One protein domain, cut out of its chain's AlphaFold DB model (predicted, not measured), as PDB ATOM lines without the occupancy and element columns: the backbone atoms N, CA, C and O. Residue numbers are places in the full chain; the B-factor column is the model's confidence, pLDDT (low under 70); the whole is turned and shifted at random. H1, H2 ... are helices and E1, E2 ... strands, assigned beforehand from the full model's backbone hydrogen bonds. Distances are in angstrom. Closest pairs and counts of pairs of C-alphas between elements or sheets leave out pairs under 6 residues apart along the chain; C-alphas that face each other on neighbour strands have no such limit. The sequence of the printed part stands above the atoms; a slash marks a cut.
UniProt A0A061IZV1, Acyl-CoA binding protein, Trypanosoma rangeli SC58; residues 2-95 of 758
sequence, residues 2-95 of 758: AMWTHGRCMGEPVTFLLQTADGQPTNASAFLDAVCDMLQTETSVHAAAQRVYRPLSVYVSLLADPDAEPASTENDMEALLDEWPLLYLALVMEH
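What this domain is: This is residues 2 to 95 of the 758 residues of the protein "Acyl-CoA binding protein" of Trypanosoma rangeli SC58 (UniProt A0A061IZV1). A strongly twisted sheet of four strands makes one part of the domain, and a helical hairpin, H1 and H2, extends from it along the longest axis, with residues 41 to 46 at its tip sticking out. The short helix H3 packs beside edge strand E1, between the sheet and the base of the hairpin, while the long link of residues 62 to 78 loops out at the other end. The printed part has 94 residues, with three named helices and four named strands in the order E1, E2, H1, H2, E3, E4, H3; the sheet runs E1, E2, E3, E4, all antiparallel, and the class is mixed, helices and strands. The whole is compact, with a radius of gyration of the C-alphas of 13.8 A, yet elongated in outline, spanning 45 by 28 by 17 A.

Where its parts are: E1 is residues 5 to 9, beginning at C-alpha 5 at (171.901, 160.210, 195.263). E2, residues 12 to 19, is 21.9 A long. H1, residues 28 to 41, is 20.1 A long and ends at C-alpha 41 at (198.153, 159.744, 187.986). H2 is residues 45 to 53, 11.7 A. E3 is residues 56 to 61, 15.8 A, and E4 is residues 79 to 84, 14.7 A. H3, residues 86 to 92, ends at C-alpha 92 at (174.115, 153.838, 187.579).

How they stand to each other: E1 and E2 form a hairpin, with N 7 and O 14 2.9 A apart. The pairing of E2 is staggered: residues 12 to 16 pair with E1 and residues 16 to 18 with E3, where N 17 and O 59 are 2.8 A apart. Residues 18 to 19 of E2 also pair with residues 25 to 26, antiparallel. E3 and E4 form a hairpin, with N 58 and O 82 2.9 A apart. H3 is on the sheet at a height of 6.3 A, over none of its strands; its closest C-alphas to E1 are Val 92 and Arg 8, 5.0 A apart. H1 only grazes the sheet, with residues 28 to 31. H1 and H2, a helical hairpin, only just touch, with 3 pairs of C-alphas within 8 A, the closest Leu 39 and Ala 48 at 6.5 A; they run opposite ways at a shallow tilt of 23 degrees. H2 is not on the sheet. H3 is close but not clearly touching to H1, the closest C-alphas being Ala 90 and Leu 32 at 7.2 A. In H1, H2 and H3 every O i to N i+4 pair is within hydrogen-bond range.

The domain as a whole: The C-alphas farthest apart, Thr 43 and Ala 64, are 45.0 A apart. The printed part has no cut. The link from E3 to E4 is long, 17 residues. The mean pLDDT of the printed part is 85.2, with residue 2 under 70.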
ATOM      1  N   ALA A   2     172.220 163.204 205.422       59.25
ATOM      2  CA  ALA A   2     172.608 162.102 204.547       59.25
ATOM      3  C   ALA A   2     172.285 162.514 203.104       59.25
ATOM      4  O   ALA A   2     171.145 162.874 202.825       59.25
ATOM      5  N   MET A   3     173.295 162.592 202.240       72.94
ATOM      6  CA  MET A   3     173.117 163.072 200.873       72.94
ATOM      7  C   MET A   3     172.831 161.864 199.982       72.94
ATOM      8  O   MET A   3     173.749 161.245 199.446       72.94
ATOM      9  N   TRP A   4     171.555 161.484 199.922       85.50
ATOM     10  CA  TRP A   4     171.073 160.469 198.993       85.50
ATOM     11  C   TRP A   4     171.296 160.940 197.552       85.50
ATOM     12  O   TRP A   4     171.260 162.133 197.252       85.50
ATOM     13  N   THR A   5     171.617 159.997 196.678       89.31
ATOM     14  CA  THR A   5     171.901 160.210 195.263       89.31
ATOM     15  C   THR A   5     170.897 159.418 194.440       89.31
ATOM     16  O   THR A   5     170.633 158.253 194.732       89.31
ATOM     17  N   HIS A   6     170.362 160.050 193.402       89.94
ATOM     18  CA  HIS A   6     169.437 159.437 192.456       89.94
ATOM     19  C   HIS A   6     170.190 159.050 191.187       89.94
ATOM     20  O   HIS A   6     170.887 159.875 190.596       89.94
ATOM     21  N   GLY A   7     170.042 157.801 190.765       86.94
ATOM     22  CA  GLY A   7     170.612 157.271 189.530       86.94
ATOM     23  C   GLY A   7     169.617 156.387 188.788       86.94
ATOM     24  O   GLY A   7     168.455 156.260 189.182       86.94
ATOM     25  N   ARG A   8     170.068 155.764 187.697       85.25
ATOM     26  CA  ARG A   8     169.259 154.803 186.936       85.25
ATOM     27  C   ARG A   8     170.048 153.541 186.653       85.25
ATOM     28  O   ARG A   8     171.127 153.600 186.084       85.25
ATOM     29  N   CYS A   9     169.479 152.388 186.978       81.69
ATOM     30  CA  CYS A   9     170.046 151.094 186.622       81.69
ATOM     31  C   CYS A   9     169.116 150.380 185.651       81.69
ATOM     32  O   CYS A   9     167.960 150.143 185.987       81.69
ATOM     33  N   MET A  10     169.597 150.033 184.450       82.50
ATOM     34  CA  MET A  10     168.792 149.308 183.451       82.50
ATOM     35  C   MET A  10     167.392 149.934 183.271       82.50
ATOM     36  O   MET A  10     166.373 149.250 183.284       82.50
ATOM     37  N   GLY A  11     167.345 151.266 183.161       75.44
ATOM     38  CA  GLY A  11     166.114 152.043 182.984       75.44
ATOM     39  C   GLY A  11     165.260 152.262 184.241       75.44
ATOM     40  O   GLY A  11     164.355 153.094 184.188       75.44
ATOM     41  N   GLU A  12     165.552 151.594 185.358       81.94
ATOM     42  CA  GLU A  12     164.829 151.757 186.624       81.94
ATOM     43  C   GLU A  12     165.502 152.816 187.519       81.94
ATOM     44  O   GLU A  12     166.731 152.812 187.650       81.94
ATOM     45  N   PRO A  13     164.738 153.751 188.116       86.25
ATOM     46  CA  PRO A  13     165.275 154.721 189.068       86.25
ATOM     47  C   PRO A  13     165.748 154.025 190.350       86.25
ATOM     48  O   PRO A  13     165.086 153.121 190.858       86.25
ATOM     49  N   VAL A  14     166.894 154.458 190.872       88.94
ATOM     50  CA  VAL A  14     167.474 153.941 192.116       88.94
ATOM     51  C   VAL A  14     167.974 155.104 192.963       88.94
ATOM     52  O   VAL A  14     168.808 155.890 192.513       88.94
ATOM     53  N   THR A  15     167.514 155.167 194.212       90.94
ATOM     54  CA  THR A  15     168.024 156.100 195.224       90.94
ATOM     55  C   THR A  15     168.985 155.375 196.156       90.94
ATOM     56  O   THR A  15     168.638 154.344 196.740       90.94
ATOM     57  N   PHE A  16     170.202 155.897 196.299       91.94
ATOM     58  CA  PHE A  16     171.258 155.257 197.077       91.94
ATOM     59  C   PHE A  16     172.169 156.256 197.803       91.94
ATOM     60  O   PHE A  16     172.197 157.442 197.492       91.94
ATOM     61  N   LEU A  17     172.938 155.781 198.780       90.88
ATOM     62  CA  LEU A  17     173.917 156.569 199.526       90.88
ATOM     63  C   LEU A  17     175.254 155.832 199.577       90.88
ATOM     64  O   LEU A  17     175.339 154.719 200.092       90.88
ATOM     65  N   LEU A  18     176.302 156.469 199.054       90.62
ATOM     66  CA  LEU A  18     177.661 155.929 199.020       90.62
ATOM     67  C   LEU A  18     178.413 156.238 200.321       90.62
ATOM     68  O   LEU A  18     178.378 157.375 200.799       90.62
ATOM     69  N   GLN A  19     179.149 155.259 200.850       88.00
ATOM     70  CA  GLN A  19     180.064 155.446 201.978       88.00
ATOM     71  C   GLN A  19     181.535 155.261 201.584       88.00
ATOM     72  O   GLN A  19     181.879 154.426 200.749       88.00
ATOM     73  N   THR A  20     182.423 156.039 202.210       79.62
ATOM     74  CA  THR A  20     183.874 155.800 202.168       79.62
ATOM     75  C   THR A  20     184.268 154.617 203.047       79.62
ATOM     76  O   THR A  20     183.485 154.153 203.873       79.62
ATOM     77  N   ALA A  21     185.517 154.160 202.919       70.69
ATOM     78  CA  ALA A  21     186.085 153.121 203.782       70.69
ATOM     79  C   ALA A  21     185.997 153.462 205.287       70.69
ATOM     80  O   ALA A  21     185.891 152.560 206.112       70.69
ATOM     81  N   ASP A  22     185.965 154.755 205.631       72.94
ATOM     82  CA  ASP A  22     185.811 155.258 207.003       72.94
ATOM     83  C   ASP A  22     184.337 155.356 207.460       72.94
ATOM     84  O   ASP A  22     184.038 155.907 208.523       72.94
ATOM     85  N   GLY A  23     183.394 154.877 206.641       74.12
ATOM     86  CA  GLY A  23     181.956 154.884 206.920       74.12
ATOM     87  C   GLY A  23     181.280 156.251 206.767       74.12
ATOM     88  O   GLY A  23     180.154 156.427 207.230       74.12
ATOM     89  N   GLN A  24     181.941 157.239 206.148       79.56
ATOM     90  CA  GLN A  24     181.366 158.574 205.954       79.56
ATOM     91  C   GLN A  24     180.593 158.674 204.630       79.56
ATOM     92  O   GLN A  24     181.090 158.216 203.597       79.56
ATOM     93  N   PRO A  25     179.400 159.299 204.621       82.00
ATOM     94  CA  PRO A  25     178.634 159.500 203.396       82.00
ATOM     95  C   PRO A  25     179.400 160.408 202.434       82.00
ATOM     96  O   PRO A  25     179.957 161.428 202.842       82.00
ATOM     97  N   THR A  26     179.419 160.048 201.153       87.50
ATOM     98  CA  THR A  26     180.190 160.753 200.122       87.50
ATOM     99  C   THR A  26     179.365 160.964 198.859       87.50
ATOM    100  O   THR A  26     178.527 160.143 198.502       87.50
ATOM    101  N   ASN A  27     179.606 162.084 198.172       89.38
ATOM    102  CA  ASN A  27     178.989 162.376 196.881       89.38
ATOM    103  C   ASN A  27     179.526 161.416 195.807       89.38
ATOM    104  O   ASN A  27     180.732 161.376 195.566       89.38
ATOM    105  N   ALA A  28     178.630 160.676 195.151       89.88
ATOM    106  CA  ALA A  28     179.002 159.665 194.164       89.88
ATOM    107  C   ALA A  28     179.718 160.244 192.930       89.88
ATOM    108  O   ALA A  28     180.694 159.656 192.480       89.88
ATOM    109  N   SER A  29     179.291 161.401 192.412       88.44
ATOM    110  CA  SER A  29     179.923 162.039 191.244       88.44
ATOM    111  C   SER A  29     181.345 162.490 191.562       88.44
ATOM    112  O   SER A  29     182.281 162.079 190.891       88.44
ATOM    113  N   ALA A  30     181.526 163.244 192.650       90.31
ATOM    114  CA  ALA A  30     182.849 163.726 193.050       90.31
ATOM    115  C   ALA A  30     183.812 162.573 193.380       90.31
ATOM    116  O   ALA A  30     185.021 162.669 193.177       90.31
ATOM    117  N   PHE A  31     183.276 161.467 193.901       91.50
ATOM    118  CA  PHE A  31     184.040 160.251 194.129       91.50
ATOM    119  C   PHE A  31     184.489 159.590 192.822       91.50
ATOM    120  O   PHE A  31     185.627 159.132 192.748       91.50
ATOM    121  N   LEU A  32     183.616 159.530 191.814       92.00
ATOM    122  CA  LEU A  32     183.922 158.993 190.488       92.00
ATOM    123  C   LEU A  32     184.986 159.848 189.778       92.00
ATOM    124  O   LEU A  32     185.976 159.288 189.310       92.00
ATOM    125  N   ASP A  33     184.855 161.176 189.816       90.62
ATOM    126  CA  ASP A  33     185.852 162.117 189.284       90.62
ATOM    127  C   ASP A  33     187.235 161.893 189.921       90.62
ATOM    128  O   ASP A  33     188.237 161.718 189.230       90.62
ATOM    129  N   ALA A  34     187.282 161.782 191.253       90.44
ATOM    130  CA  ALA A  34     188.525 161.529 191.979       90.44
ATOM    131  C   ALA A  34     189.166 160.172 191.626       90.44
ATOM    132  O   ALA A  34     190.389 160.029 191.677       90.44
ATOM    133  N   VAL A  35     188.361 159.161 191.285       89.31
ATOM    134  CA  VAL A  35     188.875 157.865 190.820       89.31
ATOM    135  C   VAL A  35     189.436 157.972 189.402       89.31
ATOM    136  O   VAL A  35     190.481 157.380 189.140       89.31
ATOM    137  N   CYS A  36     188.801 158.744 188.517       88.62
ATOM    138  CA  CYS A  36     189.334 159.054 187.189       88.62
ATOM    139  C   CYS A  36     190.717 159.717 187.279       88.62
ATOM    140  O   CYS A  36     191.672 159.228 186.674       88.62
ATOM    141  N   ASP A  37     190.844 160.772 188.087       88.62
ATOM    142  CA  ASP A  37     192.112 161.481 188.295       88.62
ATOM    143  C   ASP A  37     193.192 160.564 188.882       88.62
ATOM    144  O   ASP A  37     194.354 160.606 188.470       88.62
ATOM    145  N   MET A  38     192.816 159.701 189.830       90.44
ATOM    146  CA  MET A  38     193.722 158.704 190.399       90.44
ATOM    147  C   MET A  38     194.208 157.721 189.332       90.44
ATOM    148  O   MET A  38     195.411 157.520 189.213       90.44
ATOM    149  N   LEU A  39     193.321 157.159 188.506       86.56
ATOM    150  CA  LEU A  39     193.714 156.203 187.462       86.56
ATOM    151  C   LEU A  39     194.668 156.806 186.418       86.56
ATOM    152  O   LEU A  39     195.464 156.076 185.837       86.56
ATOM    153  N   GLN A  40     194.623 158.123 186.202       83.19
ATOM    154  CA  GLN A  40     195.542 158.820 185.295       83.19
ATOM    155  C   GLN A  40     196.903 159.146 185.928       83.19
ATOM    156  O   GLN A  40     197.881 159.356 185.209       83.19
ATOM    157  N   THR A  41     196.973 159.243 187.258       84.94
ATOM    158  CA  THR A  41     198.153 159.744 187.986       84.94
ATOM    159  C   THR A  41     198.895 158.667 188.775       84.94
ATOM    160  O   THR A  41     200.093 158.810 189.027       84.94
ATOM    161  N   GLU A  42     198.207 157.596 189.169       81.00
ATOM    162  CA  GLU A  42     198.736 156.540 190.023       81.00
ATOM    163  C   GLU A  42     199.753 155.673 189.275       81.00
ATOM    164  O   GLU A  42     199.519 155.186 188.171       81.00
ATOM    165  N   THR A  43     200.908 155.457 189.903       79.69
ATOM    166  CA  THR A  43     202.007 154.673 189.309       79.69
ATOM    167  C   THR A  43     202.012 153.229 189.802       79.69
ATOM    168  O   THR A  43     202.621 152.357 189.178       79.69
ATOM    169  N   SER A  44     201.322 152.957 190.914       86.75
ATOM    170  CA  SER A  44     201.198 151.626 191.495       86.75
ATOM    171  C   SER A  44     199.948 150.902 190.993       86.75
ATOM    172  O   SER A  44     198.826 151.191 191.412       86.75
ATOM    173  N   VAL A  45     200.152 149.870 190.167       85.12
ATOM    174  CA  VAL A  45     199.069 148.994 189.680       85.12
ATOM    175  C   VAL A  45     198.307 148.338 190.838       85.12
ATOM    176  O   VAL A  45     197.092 148.191 190.759       85.12
ATOM    177  N   HIS A  46     198.988 147.980 191.933       82.81
ATOM    178  CA  HIS A  46     198.342 147.368 193.099       82.81
ATOM    179  C   HIS A  46     197.410 148.354 193.821       82.81
ATOM    180  O   HIS A  46     196.272 148.006 194.132       82.81
ATOM    181  N   ALA A  47     197.860 149.593 194.048       82.88
ATOM    182  CA  ALA A  47     197.043 150.618 194.705       82.88
ATOM    183  C   ALA A  47     195.813 150.979 193.855       82.88
ATOM    184  O   ALA A  47     194.689 151.026 194.361       82.88
ATOM    185  N   ALA A  48     196.007 151.129 192.541       87.38
ATOM    186  CA  ALA A  48     194.911 151.332 191.601       87.38
ATOM    187  C   ALA A  48     193.934 150.139 191.593       87.38
ATOM    188  O   ALA A  48     192.720 150.331 191.664       87.38
ATOM    189  N   ALA A  49     194.440 148.900 191.604       87.31
ATOM    190  CA  ALA A  49     193.616 147.691 191.625       87.31
ATOM    191  C   ALA A  49     192.737 147.593 192.880       87.31
ATOM    192  O   ALA A  49     191.565 147.222 192.772       87.31
ATOM    193  N   GLN A  50     193.258 147.979 194.051       85.50
ATOM    194  CA  GLN A  50     192.460 148.051 195.277       85.50
ATOM    195  C   GLN A  50     191.295 149.034 195.142       85.50
ATOM    196  O   GLN A  50     190.230 148.797 195.700       85.50
ATOM    197  N   ARG A  51     191.460 150.127 194.393       86.56
ATOM    198  CA  ARG A  51     190.388 151.106 194.193       86.56
ATOM    199  C   ARG A  51     189.369 150.679 193.138       86.56
ATOM    200  O   ARG A  51     188.197 151.018 193.274       86.56
ATOM    201  N   VAL A  52     189.817 149.958 192.110       89.19
ATOM    202  CA  VAL A  52     188.988 149.527 190.975       89.19
ATOM    203  C   VAL A  52     188.132 148.307 191.309       89.19
ATOM    204  O   VAL A  52     186.949 148.285 190.975       89.19
ATOM    205  N   TYR A  53     188.711 147.292 191.956       89.62
ATOM    206  CA  TYR A  53     188.038 146.003 192.161       89.62
ATOM    207  C   TYR A  53     187.350 145.861 193.515       89.62
ATOM    208  O   TYR A  53     186.467 145.017 193.659       89.62
ATOM    209  N   ARG A  54     187.736 146.653 194.520       87.31
ATOM    210  CA  ARG A  54     187.142 146.535 195.852       87.31
ATOM    211  C   ARG A  54     185.675 146.986 195.835       87.31
ATOM    212  O   ARG A  54     185.396 148.083 195.343       87.31
ATOM    213  N   PRO A  55     184.752 146.189 196.401       87.38
ATOM    214  CA  PRO A  55     183.357 146.587 196.517       87.38
ATOM    215  C   PRO A  55     183.186 147.862 197.349       87.38
ATOM    216  O   PRO A  55     183.897 148.092 198.331       87.38
ATOM    217  N   LEU A  56     182.231 148.690 196.939       90.19
ATOM    218  CA  LEU A  56     181.840 149.923 197.607       90.19
ATOM    219  C   LEU A  56     180.630 149.662 198.497       90.19
ATOM    220  O   LEU A  56     179.670 149.035 198.056       90.19
ATOM    221  N   SER A  57     180.645 150.182 199.720       90.12
ATOM    222  CA  SER A  57     179.493 150.106 200.618       90.12
ATOM    223  C   SER A  57     178.450 151.151 200.225       90.12
ATOM    224  O   SER A  57     178.723 152.357 200.247       90.12
ATOM    225  N   VAL A  58     177.259 150.684 199.854       89.44
ATOM    226  CA  VAL A  58     176.166 151.521 199.357       89.44
ATOM    227  C   VAL A  58     174.873 151.167 200.081       89.44
ATOM    228  O   VAL A  58     174.477 150.012 200.130       89.44
ATOM    229  N   TYR A  59     174.184 152.165 200.628       89.38
ATOM    230  CA  TYR A  59     172.816 151.991 201.112       89.38
ATOM    231  C   TYR A  59     171.834 152.213 199.969       89.38
ATOM    232  O   TYR A  59     171.881 153.260 199.334       89.38
ATOM    233  N   VAL A  60     170.931 151.269 199.728       88.50
ATOM    234  CA  VAL A  60     169.916 151.329 198.669       88.50
ATOM    235  C   VAL A  60     168.540 151.533 199.292       88.50
ATOM    236  O   VAL A  60     168.195 150.851 200.258       88.50
ATOM    237  N   SER A  61     167.756 152.472 198.756       89.06
ATOM    238  CA  SER A  61     166.379 152.720 199.195       89.06
ATOM    239  C   SER A  61     165.478 151.523 198.873       89.06
ATOM    240  O   SER A  61     165.493 151.005 197.757       89.06
ATOM    241  N   LEU A  62     164.682 151.096 199.854       85.50
ATOM    242  CA  LEU A  62     163.646 150.064 199.716       85.50
ATOM    243  C   LEU A  62     162.228 150.655 199.698       85.50
ATOM    244  O   LEU A  62     161.240 149.921 199.796       85.50
ATOM    245  N   LEU A  63     162.111 151.983 199.628       85.44
ATOM    246  CA  LEU A  63     160.818 152.651 199.612       85.44
ATOM    247  C   LEU A  63     160.036 152.305 198.339       85.44
ATOM    248  O   LEU A  63     160.597 152.086 197.268       85.44
ATOM    249  N   ALA A  64     158.706 152.260 198.465       80.81
ATOM    250  CA  ALA A  64     157.818 151.949 197.341       80.81
ATOM    251  C   ALA A  64     157.895 152.997 196.218       80.81
ATOM    252  O   ALA A  64     157.638 152.677 195.060       80.81
ATOM    253  N   ASP A  65     158.220 154.240 196.579       83.75
ATOM    254  CA  ASP A  65     158.613 155.278 195.637       83.75
ATOM    255  C   ASP A  65     160.147 155.245 195.497       83.75
ATOM    256  O   ASP A  65     160.841 155.548 196.472       83.75
ATOM    257  N   PRO A  66     160.686 154.856 194.328       74.12
ATOM    258  CA  PRO A  66     162.125 154.708 194.122       74.12
ATOM    259  C   PRO A  66     162.889 156.035 194.167       74.12
ATOM    260  O   PRO A  66     164.104 156.007 194.351       74.12
ATOM    261  N   ASP A  67     162.203 157.177 194.036       79.75
ATOM    262  CA  ASP A  67     162.793 158.515 194.145       79.75
ATOM    263  C   ASP A  67     162.733 159.072 195.580       79.75
ATOM    264  O   ASP A  67     163.328 160.113 195.882       79.75
ATOM    265  N   ALA A  68     162.027 158.387 196.487       81.62
ATOM    266  CA  ALA A  68     161.914 158.805 197.876       81.62
ATOM    267  C   ALA A  68     163.188 158.484 198.672       81.62
ATOM    268  O   ALA A  68     163.759 157.392 198.595       81.62
ATOM    269  N   GLU A  69     163.596 159.450 199.495       86.31
ATOM    270  CA  GLU A  69     164.760 159.342 200.372       86.31
ATOM    271  C   GLU A  69     164.374 158.717 201.726       86.31
ATOM    272  O   GLU A  69     163.482 159.232 202.411       86.31
ATOM    273  N   PRO A  70     165.053 157.638 202.153       83.50
ATOM    274  CA  PRO A  70     164.890 157.073 203.488       83.50
ATOM    275  C   PRO A  70     165.215 158.077 204.596       83.50
ATOM    276  O   PRO A  70     166.191 158.832 204.518       83.50
ATOM    277  N   ALA A  71     164.433 158.040 205.677       75.88
ATOM    278  CA  ALA A  71     164.618 158.948 206.807       75.88
ATOM    279  C   ALA A  71     165.816 158.544 207.685       75.88
ATOM    280  O   ALA A  71     166.423 159.396 208.339       75.88
ATOM    281  N   SER A  72     166.163 157.251 207.703       73.62
ATOM    282  CA  SER A  72     167.316 156.706 208.424       73.62
ATOM    283  C   SER A  72     167.929 155.515 207.691       73.62
ATOM    284  O   SER A  72     167.217 154.637 207.212       73.62
ATOM    285  N   THR A  73     169.262 155.438 207.676       70.50
ATOM    286  CA  THR A  73     170.022 154.268 207.200       70.50
ATOM    287  C   THR A  73     170.074 153.127 208.224       70.50
ATOM    288  O   THR A  73     170.577 152.052 207.915       70.50
ATOM    289  N   GLU A  74     169.592 153.341 209.457       71.69
ATOM    290  CA  GLU A  74     169.539 152.316 210.515       71.69
ATOM    291  C   GLU A  74     168.266 151.457 210.449       71.69
ATOM    292  O   GLU A  74     168.183 150.417 211.106       71.69
ATOM    293  N   ASN A  75     167.264 151.890 209.675       76.94
ATOM    294  CA  ASN A  75     166.024 151.149 209.494       76.94
ATOM    295  C   ASN A  75     166.139 150.212 208.284       76.94
ATOM    296  O   ASN A  75     165.947 150.636 207.147       76.94
ATOM    297  N   ASP A  76     166.380 148.925 208.543       76.19
ATOM    298  CA  ASP A  76     166.516 147.880 207.509       76.19
ATOM    299  C   ASP A  76     165.289 147.727 206.596       76.19
ATOM    300  O   ASP A  76     165.364 147.072 205.560       76.19
ATOM    301  N   MET A  77     164.142 148.287 206.995       73.44
ATOM    302  CA  MET A  77     162.912 148.278 206.201       73.44
ATOM    303  C   MET A  77     162.847 149.434 205.192       73.44
ATOM    304  O   MET A  77     162.039 149.376 204.269       73.44
ATOM    305  N   GLU A  78     163.654 150.484 205.371       80.19
ATOM    306  CA  GLU A  78     163.707 151.655 204.483       80.19
ATOM    307  C   GLU A  78     164.982 151.684 203.635       80.19
ATOM    308  O   GLU A  78     164.943 152.161 202.503       80.19
ATOM    309  N   ALA A  79     166.098 151.170 204.161       83.12
ATOM    310  CA  ALA A  79     167.387 151.162 203.482       83.12
ATOM    311  C   ALA A  79     168.138 149.845 203.712       83.12
ATOM    312  O   ALA A  79     168.254 149.372 204.843       83.12
ATOM    313  N   LEU A  80     168.701 149.284 202.642       87.50
ATOM    314  CA  LEU A  80     169.515 148.071 202.676       87.50
ATOM    315  C   LEU A  80     170.982 148.412 202.424       87.50
ATOM    316  O   LEU A  80     171.287 149.072 201.438       87.50
ATOM    317  N   LEU A  81     171.885 147.937 203.282       87.44
ATOM    318  CA  LEU A  81     173.317 147.982 202.991       87.44
ATOM    319  C   LEU A  81     173.665 146.903 201.960       87.44
ATOM    320  O   LEU A  81     173.415 145.721 202.200       87.44
ATOM    321  N   ASP A  82     174.256 147.327 200.854       86.88
ATOM    322  CA  ASP A  82     174.665 146.505 199.722       86.88
ATOM    323  C   ASP A  82     176.120 146.818 199.318       86.88
ATOM    324  O   ASP A  82     176.699 147.836 199.717       86.88
ATOM    325  N   GLU A  83     176.727 145.926 198.539       88.69
ATOM    326  CA  GLU A  83     178.105 146.046 198.061       88.69
ATOM    327  C   GLU A  83     178.146 146.160 196.538       88.69
ATOM    328  O   GLU A  83     177.804 145.229 195.808       88.69
ATOM    329  N   TRP A  84     178.579 147.316 196.036       90.56
ATOM    330  CA  TRP A  84     178.550 147.623 194.607       90.56
ATOM    331  C   TRP A  84     179.959 147.647 194.004       90.56
ATOM    332  O   TRP A  84     180.831 148.350 194.520       90.56
ATOM    333  N   PRO A  85     180.213 146.955 192.877       90.62
ATOM    334  CA  PRO A  85     181.426 147.173 192.093       90.62
ATOM    335  C   PRO A  85     181.504 148.621 191.590       90.62
ATOM    336  O   PRO A  85     180.485 149.197 191.204       90.62
ATOM    337  N   LEU A  86     182.711 149.192 191.493       92.19
ATOM    338  CA  LEU A  86     182.912 150.554 190.972       92.19
ATOM    339  C   LEU A  86     182.282 150.743 189.581       92.19
ATOM    340  O   LEU A  86     181.655 151.766 189.311       92.19
ATOM    341  N   LEU A  87     182.398 149.730 188.718       92.00
ATOM    342  CA  LEU A  87     181.810 149.754 187.381       92.00
ATOM    343  C   LEU A  87     180.276 149.825 187.418       92.00
ATOM    344  O   LEU A  87     179.683 150.492 186.578       92.00
ATOM    345  N   TYR A  88     179.628 149.183 188.396       92.06
ATOM    346  CA  TYR A  88     178.178 149.288 188.573       92.06
ATOM    347  C   TYR A  88     177.777 150.711 188.967       92.06
ATOM    348  O   TYR A  88     176.877 151.274 188.353       92.06
ATOM    349  N   LEU A  89     178.495 151.333 189.908       93.38
ATOM    350  CA  LEU A  89     178.249 152.725 190.289       93.38
ATOM    351  C   LEU A  89     178.413 153.685 189.097       93.38
ATOM    352  O   LEU A  89     177.571 154.557 188.896       93.38
ATOM    353  N   ALA A  90     179.457 153.503 188.283       92.50
ATOM    354  CA  ALA A  90     179.674 154.310 187.082       92.50
ATOM    355  C   ALA A  90     178.534 154.153 186.058       92.50
ATOM    356  O   ALA A  90     178.138 155.134 185.433       92.50
ATOM    357  N   LEU A  91     177.974 152.946 185.914       91.50
ATOM    358  CA  LEU A  91     176.813 152.687 185.056       91.50
ATOM    359  C   LEU A  91     175.540 153.341 185.605       91.50
ATOM    360  O   LEU A  91     174.826 153.982 184.843       91.50
ATOM    361  N   VAL A  92     175.285 153.231 186.914       91.19
ATOM    362  CA  VAL A  92     174.115 153.838 187.579       91.19
ATOM    363  C   VAL A  92     174.116 155.366 187.470       91.19
ATOM    364  O   VAL A  92     173.058 155.988 187.359       91.19
ATOM    365  N   MET A  93     175.309 155.961 187.497       91.56
ATOM    366  CA  MET A  93     175.530 157.403 187.372       91.56
ATOM    367  C   MET A  93     175.706 157.876 185.919       91.56
ATOM    368  O   MET A  93     175.954 159.059 185.708       91.56
ATOM    369  N   GLU A  94     175.623 156.977 184.929       90.50
ATOM    370  CA  GLU A  94     175.910 157.253 183.509       90.50
ATOM    371  C   GLU A  94     177.257 157.982 183.279       90.50
ATOM    372  O   GLU A  94     177.415 158.821 182.389       90.50
ATOM    373  N   HIS A  95     178.274 157.637 184.071       92.19
ATOM    374  CA  HIS A  95     179.579 158.296 184.067       92.19
ATOM    375  C   HIS A  95     180.554 157.633 183.077       92.19
ATOM    376  O   HIS A  95     181.334 156.744 183.435       92.19
TER     377      HIS A  95